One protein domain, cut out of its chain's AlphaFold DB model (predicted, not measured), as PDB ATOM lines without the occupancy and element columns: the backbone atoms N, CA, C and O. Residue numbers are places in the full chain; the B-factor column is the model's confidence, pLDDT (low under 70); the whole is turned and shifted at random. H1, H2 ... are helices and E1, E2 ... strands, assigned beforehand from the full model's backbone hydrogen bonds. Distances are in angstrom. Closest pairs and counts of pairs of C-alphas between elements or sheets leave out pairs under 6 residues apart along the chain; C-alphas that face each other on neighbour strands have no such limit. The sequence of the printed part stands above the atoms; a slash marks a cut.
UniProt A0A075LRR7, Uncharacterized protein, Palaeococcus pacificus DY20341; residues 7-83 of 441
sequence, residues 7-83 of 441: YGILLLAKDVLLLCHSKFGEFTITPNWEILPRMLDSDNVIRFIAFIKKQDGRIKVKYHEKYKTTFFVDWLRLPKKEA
ATOM      1  N   TYR A   7      30.672   9.152 -18.844       76.19
ATOM      2  CA  TYR A   7      30.500   7.785 -19.324       76.19
ATOM      3  C   TYR A   7      31.607   7.406 -20.300       76.19
ATOM      4  O   TYR A   7      32.008   8.212 -21.139       76.19
ATOM      5  N   GLY A   8      32.082   6.165 -20.196       79.62
ATOM      6  CA  GLY A   8      32.934   5.535 -21.197       79.62
ATOM      7  C   GLY A   8      32.080   4.751 -22.188       79.62
ATOM      8  O   GLY A   8      31.349   3.850 -21.789       79.62
ATOM      9  N   ILE A   9      32.175   5.092 -23.467       82.06
ATOM     10  CA  ILE A   9      31.469   4.450 -24.572       82.06
ATOM     11  C   ILE A   9      32.491   3.674 -25.400       82.06
ATOM     12  O   ILE A   9      33.515   4.222 -25.810       82.06
ATOM     13  N   LEU A  10      32.188   2.407 -25.669       84.44
ATOM     14  CA  LEU A  10      32.926   1.560 -26.595       84.44
ATOM     15  C   LEU A  10      32.013   1.212 -27.778       84.44
ATOM     16  O   LEU A  10      30.973   0.589 -27.587       84.44
ATOM     17  N   LEU A  11      32.412   1.594 -28.990       84.88
ATOM     18  CA  LEU A  11      31.746   1.223 -30.237       84.88
ATOM     19  C   LEU A  11      32.655   0.300 -31.047       84.88
ATOM     20  O   LEU A  11      33.811   0.631 -31.316       84.88
ATOM     21  N   LEU A  12      32.116  -0.843 -31.463       87.06
ATOM     22  CA  LEU A  12      32.805  -1.807 -32.313       87.06
ATOM     23  C   LEU A  12      32.066  -1.942 -33.646       87.06
ATOM     24  O   LEU A  12      30.885  -2.278 -33.680       87.06
ATOM     25  N   ALA A  13      32.778  -1.698 -34.741       88.25
ATOM     26  CA  ALA A  13      32.323  -1.903 -36.112       88.25
ATOM     27  C   ALA A  13      33.332  -2.775 -36.879       88.25
ATOM     28  O   ALA A  13      34.442  -3.008 -36.402       88.25
ATOM     29  N   LYS A  14      32.957  -3.232 -38.086       84.81
ATOM     30  CA  LYS A  14      33.715  -4.208 -38.899       84.81
ATOM     31  C   LYS A  14      35.228  -3.941 -38.967       84.81
ATOM     32  O   LYS A  14      36.006  -4.876 -38.831       84.81
ATOM     33  N   ASP A  15      35.628  -2.677 -39.119       90.69
ATOM     34  CA  ASP A  15      37.035  -2.265 -39.246       90.69
ATOM     35  C   ASP A  15      37.438  -1.142 -38.272       90.69
ATOM     36  O   ASP A  15      38.498  -0.528 -38.428       90.69
ATOM     37  N   VAL A  16      36.588  -0.834 -37.285       89.31
ATOM     38  CA  VAL A  16      36.782   0.313 -36.387       89.31
ATOM     39  C   VAL A  16      36.447  -0.053 -34.945       89.31
ATOM     40  O   VAL A  16      35.356  -0.531 -34.658       89.31
ATOM     41  N   LEU A  17      37.369   0.251 -34.036       90.31
ATOM     42  CA  LEU A  17      37.146   0.259 -32.592       90.31
ATOM     43  C   LEU A  17      37.217   1.706 -32.108       90.31
ATOM     44  O   LEU A  17      38.263   2.336 -32.252       90.31
ATOM     45  N   LEU A  18      36.140   2.237 -31.538       86.69
ATOM     46  CA  LEU A  18      36.096   3.591 -30.994       86.69
ATOM     47  C   LEU A  18      35.841   3.552 -29.491       86.69
ATOM     48  O   LEU A  18      34.869   2.965 -29.033       86.69
ATOM     49  N   LEU A  19      36.711   4.210 -28.732       87.38
ATOM     50  CA  LEU A  19      36.551   4.460 -27.305       87.38
ATOM     51  C   LEU A  19      36.347   5.955 -27.105       87.38
ATOM     52  O   LEU A  19      37.113   6.765 -27.621       87.38
ATOM     53  N   CYS A  20      35.328   6.332 -26.354       86.00
ATOM     54  CA  CYS A  20      34.959   7.721 -26.143       86.00
ATOM     55  C   CYS A  20      34.599   7.951 -24.682       86.00
ATOM     56  O   CYS A  20      33.953   7.106 -24.070       86.00
ATOM     57  N   HIS A  21      34.994   9.089 -24.116       84.69
ATOM     58  CA  HIS A  21      34.377   9.596 -22.899       84.69
ATOM     59  C   HIS A  21      33.452  10.749 -23.263       84.69
ATOM     60  O   HIS A  21      33.893  11.730 -23.866       84.69
ATOM     61  N   SER A  22      32.194  10.641 -22.856       80.75
ATOM     62  CA  SER A  22      31.160  11.649 -23.080       80.75
ATOM     63  C   SER A  22      30.636  12.167 -21.744       80.75
ATOM     64  O   SER A  22      30.631  11.426 -20.750       80.75
ATOM     65  N   LYS A  23      30.226  13.439 -21.709       78.31
ATOM     66  CA  LYS A  23      29.466  14.003 -20.592       78.31
ATOM     67  C   LYS A  23      27.976  13.927 -20.923       78.31
ATOM     68  O   LYS A  23      27.550  14.469 -21.935       78.31
ATOM     69  N   PHE A  24      27.194  13.271 -20.078       70.75
ATOM     70  CA  PHE A  24      25.738  13.225 -20.204       70.75
ATOM     71  C   PHE A  24      25.099  14.379 -19.422       70.75
ATOM     72  O   PHE A  24      25.678  14.865 -18.454       70.75
ATOM     73  N   GLY A  25      23.916  14.819 -19.855       62.53
ATOM     74  CA  GLY A  25      23.168  15.913 -19.221       62.53
ATOM     75  C   GLY A  25      22.247  16.681 -20.173       62.53
ATOM     76  O   GLY A  25      21.351  17.385 -19.722       62.53
ATOM     77  N   GLU A  26      22.428  16.514 -21.487       60.38
ATOM     78  CA  GLU A  26      21.609  17.166 -22.512       60.38
ATOM     79  C   GLU A  26      20.665  16.170 -23.198       60.38
ATOM     80  O   GLU A  26      21.040  15.037 -23.516       60.38
ATOM     81  N   PHE A  27      19.434  16.609 -23.454       70.94
ATOM     82  CA  PHE A  27      18.421  15.854 -24.184       70.94
ATOM     83  C   PHE A  27      18.257  16.428 -25.592       70.94
ATOM     84  O   PHE A  27      18.392  17.632 -25.797       70.94
ATOM     85  N   THR A  28      17.948  15.574 -26.563       68.75
ATOM     86  CA  THR A  28      17.538  15.988 -27.908       68.75
ATOM     87  C   THR A  28      16.110  15.539 -28.165       68.75
ATOM     88  O   THR A  28      15.687  14.497 -27.667       68.75
ATOM     89  N   ILE A  29      15.376  16.314 -28.958       71.69
ATOM     90  CA  ILE A  29      14.051  15.937 -29.452       71.69
ATOM     91  C   ILE A  29      14.245  15.327 -30.842       71.69
ATOM     92  O   ILE A  29      14.857  15.951 -31.710       71.69
ATOM     93  N   THR A  30      13.796  14.091 -31.049       72.88
ATOM     94  CA  THR A  30      13.860  13.434 -32.362       72.88
ATOM     95  C   THR A  30      12.814  14.021 -33.320       72.88
ATOM     96  O   THR A  30      11.850  14.643 -32.871       72.88
ATOM     97  N   PRO A  31      12.920  13.786 -34.643       71.19
ATOM     98  CA  PRO A  31      11.864  14.153 -35.595       71.19
ATOM     99  C   PRO A  31      10.483  13.554 -35.271       71.19
ATOM    100  O   PRO A  31       9.468  14.076 -35.724       71.19
ATOM    101  N   ASN A  32      10.444  12.491 -34.459       80.94
ATOM    102  CA  ASN A  32       9.222  11.849 -33.970       80.94
ATOM    103  C   ASN A  32       8.752  12.400 -32.609       80.94
ATOM    104  O   ASN A  32       7.889  11.795 -31.982       80.94
ATOM    105  N   TRP A  33       9.305  13.528 -32.148       69.81
ATOM    106  CA  TRP A  33       8.983  14.170 -30.865       69.81
ATOM    107  C   TRP A  33       9.336  13.353 -29.616       69.81
ATOM    108  O   TRP A  33       8.777  13.569 -28.542       69.81
ATOM    109  N   GLU A  34      10.305  12.445 -29.719       75.56
ATOM    110  CA  GLU A  34      10.809  11.703 -28.563       75.56
ATOM    111  C   GLU A  34      11.968  12.461 -27.916       75.56
ATOM    112  O   GLU A  34      12.898  12.890 -28.600       75.56
ATOM    113  N   ILE A  35      11.929  12.608 -26.592       72.00
ATOM    114  CA  ILE A  35      13.031  13.186 -25.819       72.00
ATOM    115  C   ILE A  35      14.019  12.063 -25.509       72.00
ATOM    116  O   ILE A  35      13.732  11.187 -24.694       72.00
ATOM    117  N   LEU A  36      15.187  12.093 -26.148       71.31
ATOM    118  CA  LEU A  36      16.244  11.108 -25.935       71.31
ATOM    119  C   LEU A  36      17.479  11.763 -25.302       71.31
ATOM    120  O   LEU A  36      17.860  12.867 -25.701       71.31
ATOM    121  N   PRO A  37      18.148  11.103 -24.341       66.31
ATOM    122  CA  PRO A  37      19.436  11.572 -23.845       66.31
ATOM    123  C   PRO A  37      20.472  11.553 -24.980       66.31
ATOM    124  O   PRO A  37      20.651  10.538 -25.658       66.31
ATOM    125  N   ARG A  38      21.178  12.672 -25.194       67.88
ATOM    126  CA  ARG A  38      22.253  12.760 -26.196       67.88
ATOM    127  C   ARG A  38      23.443  11.928 -25.730       67.88
ATOM    128  O   ARG A  38      24.187  12.342 -24.845       67.88
ATOM    129  N   MET A  39      23.631  10.752 -26.333       65.06
ATOM    130  CA  MET A  39      24.701   9.831 -25.932       65.06
ATOM    131  C   MET A  39      26.070  10.209 -26.521       65.06
ATOM    132  O   MET A  39      27.076  10.194 -25.809       65.06
ATOM    133  N   LEU A  40      26.130  10.570 -27.808       70.56
ATOM    134  CA  LEU A  40      27.376  10.884 -28.516       70.56
ATOM    135  C   LEU A  40      27.119  11.947 -29.592       70.56
ATOM    136  O   LEU A  40      26.477  11.669 -30.600       70.56
ATOM    137  N   ASP A  41      27.609  13.154 -29.348       70.31
ATOM    138  CA  ASP A  41      27.477  14.342 -30.190       70.31
ATOM    139  C   ASP A  41      28.795  15.141 -30.162       70.31
ATOM    140  O   ASP A  41      29.604  14.971 -29.247       70.31
ATOM    141  N   SER A  42      29.052  16.014 -31.137       66.94
ATOM    142  CA  SER A  42      30.315  16.772 -31.205       66.94
ATOM    143  C   SER A  42      30.607  17.561 -29.928       66.94
ATOM    144  O   SER A  42      31.764  17.699 -29.530       66.94
ATOM    145  N   ASP A  43      29.556  18.028 -29.261       68.19
ATOM    146  CA  ASP A  43      29.664  18.997 -28.175       68.19
ATOM    147  C   ASP A  43      29.786  18.320 -26.796       68.19
ATOM    148  O   ASP A  43      30.346  18.903 -25.855       68.19
ATOM    149  N   ASN A  44      29.341  17.059 -26.681       75.75
ATOM    150  CA  ASN A  44      29.337  16.287 -25.432       75.75
ATOM    151  C   ASN A  44      30.534  15.320 -25.296       75.75
ATOM    152  O   ASN A  44      30.844  14.865 -24.189       75.75
ATOM    153  N   VAL A  45      31.261  15.062 -26.387       80.06
ATOM    154  CA  VAL A  45      32.475  14.241 -26.380       80.06
ATOM    155  C   VAL A  45      33.609  14.989 -25.677       80.06
ATOM    156  O   VAL A  45      34.104  16.017 -26.130       80.06
ATOM    157  N   ILE A  46      34.062  14.445 -24.548       79.31
ATOM    158  CA  ILE A  46      35.211  14.968 -23.797       79.31
ATOM    159  C   ILE A  46      36.509  14.513 -24.452       79.31
ATOM    160  O   ILE A  46      37.482  15.259 -24.480       79.31
ATOM    161  N   ARG A  47      36.577  13.262 -24.898       82.75
ATOM    162  CA  ARG A  47      37.751  12.708 -25.575       82.75
ATOM    163  C   ARG A  47      37.364  11.439 -26.314       82.75
ATOM    164  O   ARG A  47      36.538  10.685 -25.808       82.75
ATOM    165  N   PHE A  48      37.969  11.164 -27.462       87.56
ATOM    166  CA  PHE A  48      37.792   9.885 -28.141       87.56
ATOM    167  C   PHE A  48      39.081   9.391 -28.778       87.56
ATOM    168  O   PHE A  48      39.990  10.159 -29.081       87.56
ATOM    169  N   ILE A  49      39.117   8.092 -29.029       87.00
ATOM    170  CA  ILE A  49      40.129   7.423 -29.820       87.00
ATOM    171  C   ILE A  49      39.475   6.369 -30.705       87.00
ATOM    172  O   ILE A  49      38.600   5.630 -30.270       87.00
ATOM    173  N   ALA A  50      39.899   6.311 -31.960       89.06
ATOM    174  CA  ALA A  50      39.442   5.366 -32.958       89.06
ATOM    175  C   ALA A  50      40.637   4.609 -33.546       89.06
ATOM    176  O   ALA A  50      41.565   5.212 -34.090       89.06
ATOM    177  N   PHE A  51      40.584   3.284 -33.472       90.25
ATOM    178  CA  PHE A  51      41.509   2.363 -34.117       90.25
ATOM    179  C   PHE A  51      40.860   1.858 -35.400       90.25
ATOM    180  O   PHE A  51      39.802   1.238 -35.357       90.25
ATOM    181  N   ILE A  52      41.478   2.149 -36.539       93.56
ATOM    182  CA  ILE A  52      40.937   1.852 -37.866       93.56
ATOM    183  C   ILE A  52      41.865   0.851 -38.544       93.56
ATOM    184  O   ILE A  52      43.013   1.189 -38.856       93.56
ATOM    185  N   LYS A  53      41.370  -0.358 -38.808       92.44
ATOM    186  CA  LYS A  53      42.115  -1.376 -39.551       92.44
ATOM    187  C   LYS A  53      42.229  -0.953 -41.018       92.44
ATOM    188  O   LYS A  53      41.241  -0.608 -41.664       92.44
ATOM    189  N   LYS A  54      43.450  -0.911 -41.544       91.69
ATOM    190  CA  LYS A  54      43.744  -0.622 -42.951       91.69
ATOM    191  C   LYS A  54      43.839  -1.917 -43.754       91.69
ATOM    192  O   LYS A  54      44.067  -2.989 -43.202       91.69
ATOM    193  N   GLN A  55      43.664  -1.799 -45.070       86.75
ATOM    194  CA  GLN A  55      43.724  -2.934 -45.999       86.75
ATOM    195  C   GLN A  55      45.097  -3.625 -46.002       86.75
ATOM    196  O   GLN A  55      45.174  -4.827 -46.210       86.75
ATOM    197  N   ASP A  56      46.163  -2.885 -45.699       87.81
ATOM    198  CA  ASP A  56      47.535  -3.392 -45.561       87.81
ATOM    199  C   ASP A  56      47.821  -4.038 -44.189       87.81
ATOM    200  O   ASP A  56      48.973  -4.290 -43.843       87.81
ATOM    201  N   GLY A  57      46.786  -4.265 -43.374       86.88
ATOM    202  CA  GLY A  57      46.904  -4.851 -42.041       86.88
ATOM    203  C   GLY A  57      47.376  -3.882 -40.953       86.88
ATOM    204  O   GLY A  57      47.359  -4.253 -39.779       86.88
ATOM    205  N   ARG A  58      47.748  -2.636 -41.286       88.25
ATOM    206  CA  ARG A  58      48.142  -1.634 -40.284       88.25
ATOM    207  C   ARG A  58      46.927  -1.080 -39.543       88.25
ATOM    208  O   ARG A  58      45.824  -1.000 -40.081       88.25
ATOM    209  N   ILE A  59      47.133  -0.628 -38.310       86.44
ATOM    210  CA  ILE A  59      46.107   0.071 -37.529       86.44
ATOM    211  C   ILE A  59      46.406   1.568 -37.574       86.44
ATOM    212  O   ILE A  59      47.450   2.018 -37.107       86.44
ATOM    213  N   LYS A  60      45.484   2.357 -38.131       84.81
ATOM    214  CA  LYS A  60      45.529   3.820 -38.048       84.81
ATOM    215  C   LYS A  60      44.789   4.267 -36.795       84.81
ATOM    216  O   LYS A  60      43.598   4.002 -36.665       84.81
ATOM    217  N   VAL A  61      45.469   5.010 -35.934       81.44
ATOM    218  CA  VAL A  61      44.866   5.620 -34.748       81.44
ATOM    219  C   VAL A  61      44.477   7.068 -35.055       81.44
ATOM    220  O   VAL A  61      45.261   7.822 -35.629       81.44
ATOM    221  N   LYS A  62      43.253   7.459 -34.698       82.75
ATOM    222  CA  LYS A  62      42.800   8.857 -34.633       82.75
ATOM    223  C   LYS A  62      42.339   9.137 -33.211       82.75
ATOM    224  O   LYS A  62      41.659   8.292 -32.650       82.75
ATOM    225  N   TYR A  63      42.650  10.293 -32.646       83.25
ATOM    226  CA  TYR A  63      42.161  10.656 -31.318       83.25
ATOM    227  C   TYR A  63      41.846  12.149 -31.227       83.25
ATOM    228  O   TYR A  63      42.260  12.929 -32.086       83.25
ATOM    229  N   HIS A  64      41.098  12.521 -30.194       78.88
ATOM    230  CA  HIS A  64      40.710  13.886 -29.862       78.88
ATOM    231  C   HIS A  64      40.539  14.019 -28.347       78.88
ATOM    232  O   HIS A  64      40.037  13.098 -27.702       78.88
ATOM    233  N   GLU A  65      40.888  15.176 -27.791       74.06
ATOM    234  CA  GLU A  65      40.617  15.538 -26.400       74.06
ATOM    235  C   GLU A  65      40.103  16.988 -26.342       74.06
ATOM    236  O   GLU A  65      40.774  17.903 -26.814       74.06
ATOM    237  N   LYS A  66      38.918  17.199 -25.752       68.88
ATOM    238  CA  LYS A  66      38.277  18.511 -25.533       68.88
ATOM    239  C   LYS A  66      39.091  19.388 -24.581       68.88
ATOM    240  O   LYS A  66      39.132  20.604 -24.736       68.88
ATOM    241  N   TYR A  67      39.751  18.766 -23.605       65.00
ATOM    242  CA  TYR A  67      40.685  19.416 -22.687       65.00
ATOM    243  C   TYR A  67      42.095  18.882 -22.933       65.00
ATOM    244  O   TYR A  67      42.271  17.688 -23.150       65.00
ATOM    245  N   LYS A  68      43.092  19.767 -22.866       60.41
ATOM    246  CA  LYS A  68      44.510  19.461 -23.101       60.41
ATOM    247  C   LYS A  68      45.032  18.443 -22.067       60.41
ATOM    248  O   LYS A  68      45.324  18.844 -20.943       60.41
ATOM    249  N   THR A  69      45.164  17.153 -22.408       63.22
ATOM    250  CA  THR A  69      45.767  16.138 -21.516       63.22
ATOM    251  C   THR A  69      46.829  15.286 -22.226       63.22
ATOM    252  O   THR A  69      46.953  15.301 -23.444       63.22
ATOM    253  N   THR A  70      47.658  14.559 -21.466       58.84
ATOM    254  CA  THR A  70      48.594  13.556 -22.020       58.84
ATOM    255  C   THR A  70      48.001  12.148 -22.009       58.84
ATOM    256  O   THR A  70      48.689  11.183 -22.335       58.84
ATOM    257  N   PHE A  71      46.718  12.007 -21.656       69.75
ATOM    258  CA  PHE A  71      46.111  10.727 -21.313       69.75
ATOM    259  C   PHE A  71      46.207   9.706 -22.449       69.75
ATOM    260  O   PHE A  71      46.745   8.623 -22.235       69.75
ATOM    261  N   PHE A  72      45.741  10.032 -23.661       73.12
ATOM    262  CA  PHE A  72      45.821   9.071 -24.768       73.12
ATOM    263  C   PHE A  72      47.248   8.809 -25.243       73.12
ATOM    264  O   PHE A  72      47.551   7.700 -25.672       73.12
ATOM    265  N   VAL A  73      48.128   9.799 -25.140       67.19
ATOM    266  CA  VAL A  73      49.540   9.669 -25.518       67.19
ATOM    267  C   VAL A  73      50.241   8.670 -24.604       67.19
ATOM    268  O   VAL A  73      50.886   7.740 -25.089       67.19
ATOM    269  N   ASP A  74      50.066   8.840 -23.294       70.94
ATOM    270  CA  ASP A  74      50.636   7.960 -22.279       70.94
ATOM    271  C   ASP A  74      50.000   6.565 -22.353       70.94
ATOM    272  O   ASP A  74      50.706   5.554 -22.317       70.94
ATOM    273  N   TRP A  75      48.677   6.495 -22.534       76.06
ATOM    274  CA  TRP A  75      47.932   5.236 -22.621       76.06
ATOM    275  C   TRP A  75      48.336   4.385 -23.828       76.06
ATOM    276  O   TRP A  75      48.574   3.186 -23.694       76.06
ATOM    277  N   LEU A  76      48.473   5.005 -25.001       73.69
ATOM    278  CA  LEU A  76      48.915   4.333 -26.222       73.69
ATOM    279  C   LEU A  76      50.420   4.065 -26.259       73.69
ATOM    280  O   LEU A  76      50.898   3.436 -27.204       73.69
ATOM    281  N   ARG A  77      51.172   4.587 -25.281       73.19
ATOM    282  CA  ARG A  77      52.638   4.620 -25.302       73.19
ATOM    283  C   ARG A  77      53.174   5.188 -26.615       73.19
ATOM    284  O   ARG A  77      54.211   4.739 -27.109       73.19
ATOM    285  N   LEU A  78      52.466   6.164 -27.190       65.12
ATOM    286  CA  LEU A  78      52.988   6.861 -28.356       65.12
ATOM    287  C   LEU A  78      54.309   7.507 -27.940       65.12
ATOM    288  O   LEU A  78      54.400   8.049 -26.830       65.12
ATOM    289  N   PRO A  79      55.347   7.467 -28.791       56.94
ATOM    290  CA  PRO A  79      56.576   8.180 -28.501       56.94
ATOM    291  C   PRO A  79      56.203   9.617 -28.146       56.94
ATOM    292  O   PRO A  79      55.523  10.275 -28.930       56.94
ATOM    293  N   LYS A  80      56.630  10.127 -26.981       49.44
ATOM    294  CA  LYS A  80      56.322  11.507 -26.549       49.44
ATOM    295  C   LYS A  80      56.647  12.523 -27.649       49.44
ATOM    296  O   LYS A  80      55.967  13.529 -27.793       49.44
ATOM    297  N   LYS A  81      57.625  12.190 -28.498       44.44
ATOM    298  CA  LYS A  81      57.984  12.894 -29.729       44.44
ATOM    299  C   LYS A  81      56.815  13.093 -30.704       44.44
ATOM    300  O   LYS A  81      56.933  13.992 -31.503       44.44
ATOM    301  N   GLU A  82      55.715  12.344 -30.704       43.22
ATOM    302  CA  GLU A  82      54.584  12.476 -31.648       43.22
ATOM    303  C   GLU A  82      53.413  13.328 -31.139       43.22
ATOM    304  O   GLU A  82      52.685  13.893 -31.949       43.22
ATOM    305  N   ALA A  83      53.295  13.511 -29.825       45.44
ATOM    306  CA  ALA A  83      52.158  14.156 -29.165       45.44
ATOM    307  C   ALA A  83      52.149  15.695 -29.196       45.44
ATOM    308  O   ALA A  83      51.090  16.317 -29.190       45.44
TER     309      ALA A  83
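What this domain is: This is residues 7 to 83 of the 441 residues of an uncharacterized protein of Palaeococcus pacificus DY20341 (UniProt A0A075LRR7). What does one see first? A slab of four strands, the hairpins E1-E2 and E5-E6 side by side, makes the middle of a loose model; beyond one end of its longest axis reaches the small two-stranded hairpin E3-E4, and toward the other lie the short helices H1 and H2. What are its parts and size? The 77 printed residues hold six named strands and then two named helices, mostly strand by class; the larger sheet has the order E1, E2, E5, E6, and both sheets are antiparallel. The whole is loose, with a radius of gyration of the C-alphas of 15.2 A, and spans 47 by 31 by 15 A, only just flat.

How they stand to each other: How is the larger sheet joined? Inner strands E2, residues 16 to 23, and E5, residues 45 to 53, are antiparallel at 177 degrees, with N 19 and O 49 2.8 A apart, within hydrogen-bond range. Edge strand E1, residues 7 to 13, forms a hairpin with E2, N 9 and O 20 being 2.8 A apart; edge strand E6, residues 59 to 65, forms one with E5, N 50 and O 62 being 2.7 A apart. The sheet is twisted, its C-alphas lying up to 4.0 A off the best plane. Where is the smaller sheet? E3, residues 27 to 29, and E4, residues 35 to 37, form an antiparallel hairpin at 145 degrees, with N 28 and O 36 2.8 A apart; E3 is apart from E2, and E4 from E5. Where are the helices? H1, residues 71 to 75, only grazes the larger sheet with residues 71 to 73; its closest C-alphas to E6 are those of Phe 72 and Tyr 63, 7.7 A apart. H2, residues 80 to 83, is not on that sheet and only just touches H1, only at the corner, with 3 pairs of C-alphas within 8 A, the closest being Val 73 and Ala 83 at 6.3 A. In H1 the O i to N i+4 pair is within hydrogen-bond range; H2 is too short for one.

Where its parts are: How long are the strands? From first to last C-alpha, E5 measures 22.6 A, E2 22.1 A, E6 19.8 A and E1 19.5 A; E3 and E4 measure 6.8 A and 6.9 A. And the helices? H1 measures 5.9 A and H2 5.6 A. Where are anchor points? E5 begins at C-alpha 45 (32.475, 14.241, -26.380), E1 begins at C-alpha 7 (30.500, 7.785, -19.324), and H2 ends at C-alpha 83 (52.158, 14.156, -29.165).

The domain as a whole: How far does it reach? The two C-alphas farthest apart, those of Trp 33 and Lys 81, are 49.0 A apart. Is it continuous? The printed part has no cut; E4 to E5 is a short link of 7 residues, and the other links are tight. Where is confidence low? The mean pLDDT of the printed part is 75.7; 22 residues are under 70, among them 66 to 71 and 78 to 83, and H2 has a mean of 46.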